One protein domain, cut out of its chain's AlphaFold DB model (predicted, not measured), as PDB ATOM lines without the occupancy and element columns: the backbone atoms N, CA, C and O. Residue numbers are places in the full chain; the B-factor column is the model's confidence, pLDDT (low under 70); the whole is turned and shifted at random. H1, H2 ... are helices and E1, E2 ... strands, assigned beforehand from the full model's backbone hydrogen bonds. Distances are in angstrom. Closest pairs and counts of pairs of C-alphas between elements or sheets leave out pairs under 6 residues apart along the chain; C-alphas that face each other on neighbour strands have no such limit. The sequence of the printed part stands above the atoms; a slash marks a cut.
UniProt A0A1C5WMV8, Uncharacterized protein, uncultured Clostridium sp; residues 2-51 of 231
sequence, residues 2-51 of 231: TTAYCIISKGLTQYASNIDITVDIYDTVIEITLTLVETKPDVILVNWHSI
ATOM      1  N   THR A   2      37.324  51.999 -12.676       68.38
ATOM      2  CA  THR A   2      38.066  51.971 -13.962       68.38
ATOM      3  C   THR A   2      37.921  50.649 -14.726       68.38
ATOM      4  O   THR A   2      37.734  50.653 -15.937       68.38
ATOM      5  N   THR A   3      37.915  49.513 -14.024       67.62
ATOM      6  CA  THR A   3      37.708  48.181 -14.618       67.62
ATOM      7  C   THR A   3      36.346  48.046 -15.308       67.62
ATOM      8  O   THR A   3      36.288  47.601 -16.450       67.62
ATOM      9  N   ALA A   4      35.263  48.497 -14.665       70.56
ATOM     10  CA  ALA A   4      33.918  48.483 -15.251       70.56
ATOM     11  C   ALA A   4      33.837  49.376 -16.500       70.56
ATOM     12  O   ALA A   4      33.297  48.964 -17.525       70.56
ATOM     13  N   TYR A   5      34.459  50.560 -16.457       71.75
ATOM     14  CA  TYR A   5      34.567  51.436 -17.625       71.75
ATOM     15  C   TYR A   5      35.307  50.757 -18.787       71.75
ATOM     16  O   TYR A   5      34.848  50.818 -19.926       71.75
ATOM     17  N   CYS A   6      36.415  50.060 -18.521       70.81
ATOM     18  CA  CYS A   6      37.161  49.320 -19.543       70.81
ATOM     19  C   CYS A   6      36.336  48.186 -20.174       70.81
ATOM     20  O   CYS A   6      36.433  47.970 -21.380       70.81
ATOM     21  N   ILE A   7      35.515  47.486 -19.388       75.38
ATOM     22  CA  ILE A   7      34.627  46.420 -19.881       75.38
ATOM     23  C   ILE A   7      33.575  46.996 -20.832       75.38
ATOM     24  O   ILE A   7      33.390  46.481 -21.931       75.38
ATOM     25  N   ILE A   8      32.931  48.095 -20.437       75.56
ATOM     26  CA  ILE A   8      31.893  48.746 -21.245       75.56
ATOM     27  C   ILE A   8      32.498  49.361 -22.518       75.56
ATOM     28  O   ILE A   8      31.958  49.195 -23.609       75.56
ATOM     29  N   SER A   9      33.636  50.050 -22.396       72.19
ATOM     30  CA  SER A   9      34.264  50.787 -23.504       72.19
ATOM     31  C   SER A   9      34.948  49.902 -24.546       72.19
ATOM     32  O   SER A   9      35.024  50.301 -25.707       72.19
ATOM     33  N   LYS A  10      35.410  48.699 -24.180       76.69
ATOM     34  CA  LYS A  10      35.949  47.733 -25.154       76.69
ATOM     35  C   LYS A  10      34.877  47.091 -26.036       76.69
ATOM     36  O   LYS A  10      35.229  46.500 -27.052       76.69
ATOM     37  N   GLY A  11      33.602  47.254 -25.680       62.19
ATOM     38  CA  GLY A  11      32.478  46.654 -26.383       62.19
ATOM     39  C   GLY A  11      32.315  45.181 -26.017       62.19
ATOM     40  O   GLY A  11      33.239  44.379 -26.129       62.19
ATOM     41  N   LEU A  12      31.112  44.826 -25.577       75.69
ATOM     42  CA  LEU A  12      30.688  43.444 -25.381       75.69
ATOM     43  C   LEU A  12      29.843  43.009 -26.585       75.69
ATOM     44  O   LEU A  12      29.181  43.832 -27.217       75.69
ATOM     45  N   THR A  13      29.852  41.715 -26.906       77.94
ATOM     46  CA  THR A  13      29.029  41.144 -27.990       77.94
ATOM     47  C   THR A  13      27.529  41.165 -27.679       77.94
ATOM     48  O   THR A  13      26.717  41.086 -28.596       77.94
ATOM     49  N   GLN A  14      27.165  41.287 -26.403       80.50
ATOM     50  CA  GLN A  14      25.804  41.470 -25.898       80.50
ATOM     51  C   GLN A  14      25.787  42.612 -24.880       80.50
ATOM     52  O   GLN A  14      26.827  42.969 -24.323       80.50
ATOM     53  N   TYR A  15      24.614  43.191 -24.623       85.12
ATOM     54  CA  TYR A  15      24.489  44.249 -23.625       85.12
ATOM     55  C   TYR A  15      24.618  43.664 -22.213       85.12
ATOM     56  O   TYR A  15      24.152  42.561 -21.948       85.12
ATOM     57  N   ALA A  16      25.244  44.398 -21.295       84.25
ATOM     58  CA  ALA A  16      25.314  44.021 -19.886       84.25
ATOM     59  C   ALA A  16      24.351  44.893 -19.077       84.25
ATOM     60  O   ALA A  16      24.364  46.113 -19.224       84.25
ATOM     61  N   SER A  17      23.542  44.269 -18.225       89.69
ATOM     62  CA  SER A  17      22.667  44.961 -17.264       89.69
ATOM     63  C   SER A  17      23.318  45.118 -15.891       89.69
ATOM     64  O   SER A  17      23.044  46.089 -15.188       89.69
ATOM     65  N   ASN A  18      24.210  44.192 -15.526       90.56
ATOM     66  CA  ASN A  18      24.916  44.202 -14.253       90.56
ATOM     67  C   ASN A  18      26.365  43.717 -14.416       90.56
ATOM     68  O   ASN A  18      26.631  42.793 -15.194       90.56
ATOM     69  N   ILE A  19      27.278  44.343 -13.675       89.25
ATOM     70  CA  ILE A  19      28.692  43.983 -13.553       89.25
ATOM     71  C   ILE A  19      28.984  43.788 -12.065       89.25
ATOM     72  O   ILE A  19      29.096  44.762 -11.322       89.25
ATOM     73  N   ASP A  20      29.144  42.543 -11.640       89.12
ATOM     74  CA  ASP A  20      29.594  42.209 -10.293       89.12
ATOM     75  C   ASP A  20      31.111  42.025 -10.310       89.12
ATOM     76  O   ASP A  20      31.637  41.240 -11.096       89.12
ATOM     77  N   ILE A  21      31.827  42.771  -9.471       86.75
ATOM     78  CA  ILE A  21      33.284  42.681  -9.328       86.75
ATOM     79  C   ILE A  21      33.591  42.198  -7.917       86.75
ATOM     80  O   ILE A  21      33.328  42.918  -6.956       86.75
ATOM     81  N   THR A  22      34.202  41.026  -7.805       83.38
ATOM     82  CA  THR A  22      34.708  40.480  -6.545       83.38
ATOM     83  C   THR A  22      36.203  40.743  -6.443       83.38
ATOM     84  O   THR A  22      36.956  40.410  -7.363       83.38
ATOM     85  N   VAL A  23      36.656  41.320  -5.332       77.31
ATOM     86  CA  VAL A  23      38.076  41.603  -5.081       77.31
ATOM     87  C   VAL A  23      38.606  40.881  -3.847       77.31
ATOM     88  O   VAL A  23      37.849  40.551  -2.936       77.31
ATOM     89  N   ASP A  24      39.915  40.641  -3.834       69.06
ATOM     90  CA  ASP A  24      40.647  40.021  -2.740       69.06
ATOM     91  C   ASP A  24      40.946  40.995  -1.590       69.06
ATOM     92  O   ASP A  24      40.533  42.155  -1.584       69.06
ATOM     93  N   ILE A  25      41.690  40.507  -0.595       57.28
ATOM     94  CA  ILE A  25      42.079  41.278   0.589       57.28
ATOM     95  C   ILE A  25      43.008  42.469   0.312       57.28
ATOM     96  O   ILE A  25      43.202  43.291   1.208       57.28
ATOM     97  N   TYR A  26      43.545  42.575  -0.902       60.53
ATOM     98  CA  TYR A  26      44.419  43.646  -1.375       60.53
ATOM     99  C   TYR A  26      43.766  44.472  -2.496       60.53
ATOM    100  O   TYR A  26      44.472  45.125  -3.264       60.53
ATOM    101  N   ASP A  27      42.435  44.424  -2.614       62.88
ATOM    102  CA  ASP A  27      41.654  45.056  -3.685       62.88
ATOM    103  C   ASP A  27      42.014  44.557  -5.102       62.88
ATOM    104  O   ASP A  27      41.732  45.214  -6.111       62.88
ATOM    105  N   THR A  28      42.600  43.360  -5.211       75.06
ATOM    106  CA  THR A  28      42.886  42.710  -6.495       75.06
ATOM    107  C   THR A  28      41.634  42.006  -6.993       75.06
ATOM    108  O   THR A  28      41.030  41.222  -6.272       75.06
ATOM    109  N   VAL A  29      41.231  42.243  -8.240       78.19
ATOM    110  CA  VAL A  29      40.054  41.576  -8.816       78.19
ATOM    111  C   VAL A  29      40.272  40.061  -8.879       78.19
ATOM    112  O   VAL A  29      41.182  39.595  -9.561       78.19
ATOM    113  N   ILE A  30      39.406  39.315  -8.194       83.31
ATOM    114  CA  ILE A  30      39.344  37.849  -8.223       83.31
ATOM    115  C   ILE A  30      38.423  37.402  -9.350       83.31
ATOM    116  O   ILE A  30      38.779  36.541 -10.150       83.31
ATOM    117  N   GLU A  31      37.226  37.981  -9.395       86.06
ATOM    118  CA  GLU A  31      36.162  37.542 -10.285       86.06
ATOM    119  C   GLU A  31      35.382  38.744 -10.802       86.06
ATOM    120  O   GLU A  31      35.173  39.730 -10.093       86.06
ATOM    121  N   ILE A  32      34.959  38.660 -12.060       86.62
ATOM    122  CA  ILE A  32      33.985  39.579 -12.633       86.62
ATOM    123  C   ILE A  32      32.877  38.745 -13.256       86.62
ATOM    124  O   ILE A  32      33.132  37.964 -14.176       86.62
ATOM    125  N   THR A  33      31.651  38.951 -12.796       89.06
ATOM    126  CA  THR A  33      30.459  38.308 -13.344       89.06
ATOM    127  C   THR A  33      29.637  39.348 -14.093       89.06
ATOM    128  O   THR A  33      29.395  40.452 -13.607       89.06
ATOM    129  N   LEU A  34      29.214  39.008 -15.310       88.62
ATOM    130  CA  LEU A  34      28.387  39.874 -16.145       88.62
ATOM    131  C   LEU A  34      27.001  39.260 -16.292       88.62
ATOM    132  O   LEU A  34      26.873  38.116 -16.726       88.62
ATOM    133  N   THR A  35      25.964  40.040 -15.997       89.88
ATOM    134  CA  THR A  35      24.590  39.662 -16.346       89.88
ATOM    135  C   THR A  35      24.253  40.251 -17.708       89.88
ATOM    136  O   THR A  35      24.027  41.460 -17.844       89.88
ATOM    137  N   LEU A  36      24.254  39.392 -18.724       89.31
ATOM    138  CA  LEU A  36      24.004  39.773 -20.110       89.31
ATOM    139  C   LEU A  36      22.504  39.831 -20.411       89.31
ATOM    140  O   LEU A  36      21.715  39.062 -19.866       89.31
ATOM    141  N   VAL A  37      22.126  40.757 -21.285       87.88
ATOM    142  CA  VAL A  37      20.754  41.003 -21.734       87.88
ATOM    143  C   VAL A  37      20.725  41.259 -23.240       87.88
ATOM    144  O   VAL A  37      21.685  41.753 -23.837       87.88
ATOM    145  N   GLU A  38      19.602  40.915 -23.867       86.31
ATOM    146  CA  GLU A  38      19.419  41.052 -25.318       86.31
ATOM    147  C   GLU A  38      19.144  42.499 -25.746       86.31
ATOM    148  O   GLU A  38      19.518  42.914 -26.844       86.31
ATOM    149  N   THR A  39      18.510  43.284 -24.875       86.50
ATOM    150  CA  THR A  39      18.165  44.685 -25.126       86.50
ATOM    151  C   THR A  39      19.093  45.619 -24.368       86.50
ATOM    152  O   THR A  39      19.560  45.313 -23.273       86.50
ATOM    153  N   LYS A  40      19.370  46.786 -24.957       86.38
ATOM    154  CA  LYS A  40      20.226  47.791 -24.329       86.38
ATOM    155  C   LYS A  40      19.536  48.343 -23.073       86.38
ATOM    156  O   LYS A  40      18.465  48.933 -23.217       86.38
ATOM    157  N   PRO A  41      20.132  48.200 -21.879       84.44
ATOM    158  CA  PRO A  41      19.582  48.790 -20.671       84.44
ATOM    159  C   PRO A  41      19.917  50.286 -20.598       84.44
ATOM    160  O   PRO A  41      20.968  50.725 -21.076       84.44
ATOM    161  N   ASP A  42      19.037  51.062 -19.964       85.38
ATOM    162  CA  ASP A  42      19.252  52.496 -19.721       85.38
ATOM    163  C   ASP A  42      20.299  52.749 -18.627       85.38
ATOM    164  O   ASP A  42      21.002  53.759 -18.639       85.38
ATOM    165  N   VAL A  43      20.419  51.810 -17.685       81.50
ATOM    166  CA  VAL A  43      21.341  51.856 -16.549       81.50
ATOM    167  C   VAL A  43      22.054  50.514 -16.441       81.50
ATOM    168  O   VAL A  43      21.430  49.464 -16.567       81.50
ATOM    169  N   ILE A  44      23.360  50.556 -16.184       83.06
ATOM    170  CA  ILE A  44      24.160  49.373 -15.862       83.06
ATOM    171  C   ILE A  44      24.473  49.436 -14.374       83.06
ATOM    172  O   ILE A  44      25.082  50.405 -13.912       83.06
ATOM    173  N   LEU A  45      24.053  48.420 -13.629       85.75
ATOM    174  CA  LEU A  45      24.409  48.291 -12.221       85.75
ATOM    175  C   LEU A  45      25.844  47.772 -12.113       85.75
ATOM    176  O   LEU A  45      26.271  46.912 -12.882       85.75
ATOM    177  N   VAL A  46      26.612  48.344 -11.188       84.19
ATOM    178  CA  VAL A  46      27.979  47.905 -10.904       84.19
ATOM    179  C   VAL A  46      28.065  47.638  -9.416       84.19
ATOM    180  O   VAL A  46      28.079  48.577  -8.620       84.19
ATOM    181  N   ASN A  47      28.130  46.362  -9.052       82.81
ATOM    182  CA  ASN A  47      28.307  45.951  -7.669       82.81
ATOM    183  C   ASN A  47      29.772  45.604  -7.432       82.81
ATOM    184  O   ASN A  47      30.430  44.966  -8.257       82.81
ATOM    185  N   TRP A  48      30.281  46.030  -6.287       78.88
ATOM    186  CA  TRP A  48      31.632  45.733  -5.848       78.88
ATOM    187  C   TRP A  48      31.547  44.959  -4.539       78.88
ATOM    188  O   TRP A  48      30.895  45.416  -3.601       78.88
ATOM    189  N   HIS A  49      32.182  43.792  -4.509       77.56
ATOM    190  CA  HIS A  49      32.162  42.857  -3.390       77.56
ATOM    191  C   HIS A  49      33.607  42.619  -2.942       77.56
ATOM    192  O   HIS A  49      34.408  42.103  -3.727       77.56
ATOM    193  N   SER A  50      33.978  42.974  -1.711       67.19
ATOM    194  CA  SER A  50      35.262  42.534  -1.161       67.19
ATOM    195  C   SER A  50      35.092  41.189  -0.471       67.19
ATOM    196  O   SER A  50      34.161  40.964   0.294       67.19
ATOM    197  N   ILE A  51      36.035  40.269  -0.660       68.94
ATOM    198  CA  ILE A  51      36.121  39.117   0.252       68.94
ATOM    199  C   ILE A  51      36.673  39.536   1.625       68.94
ATOM    200  O   ILE A  51      36.591  38.772   2.589       68.94
TER     201      ILE A  51
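This is residues 2 to 51 of the 231 residues of an uncharacterized protein of uncultured Clostridium sp (UniProt A0A1C5WMV8). A narrow sheet of three long strands, E2, E1 and E3, makes a slab, and one short helix, H1, covers part of one of its faces, running along the strands; no named element covers the other face. The strands run along the longest axis, and the outline is a rod with spans of 35 by 17 by 15 A. The printed part has 50 residues, with one named helix and three named strands in the order H1, E1, E2, E3. The sheet's order is E2, E1, E3 and it is mixed; the class is mixed, helices and strands. The whole is only just compact, close to loose, with a radius of gyration of the C-alphas of 11.3 A.

H1, residues 2 to 9, begins at C-alpha 2 at (38.066, 51.971, -13.962) and is 10.3 A long from first to last C-alpha. E1, residues 15 to 23, begins at C-alpha 15 at (24.489, 44.249, -23.625), is 23.1 A long and bends by 56 degrees at residue 18. E2, residues 29 to 37, is 23.2 A long. E3, residues 45 to 50, is 16.5 A long and ends at C-alpha 50 at (35.262, 42.534, -1.161).

H1 is on the sheet at a height over the sheet of 9.3 A. It lies over E2 and E1, and on the local plane its line and that of E1 stand at 21 degrees, along the strands. The closest C-alphas of H1 and E1 are those of Ala 4 and Ile 19, 7.1 A apart. The closest of H1 and E3 are those of Ala 4 and Val 46, 7.4 A apart. H1 and E2 are near each other, with 5 pairs of C-alphas within 10 A. In H1 every O i to N i+4 pair is within hydrogen-bond range. E1, the inner strand, and E2 form a hairpin; they are antiparallel, with 163 degrees between their directions. N 20 and O 33, 2.9 A, and N 37 and O 15, 2.8 A, are within hydrogen-bond range. On the other side of E1, E3 is parallel to it at 13 degrees, with N 21 and O 47 at 2.9 A and N 49 and O 21 at 2.8 A. The edge strands E2 and E3 are apart.

The two C-alphas farthest apart are those of Tyr 26 and Thr 39, at 35.4 A. The printed part has no cut. The links H1 to E1 and E1 to E2 are tight, and the link E2 to E3 is short. The mean pLDDT of the printed part of this model is 79.3; it is under 70 at residues 2 to 3, 11, 24 to 27 and 50 to 51.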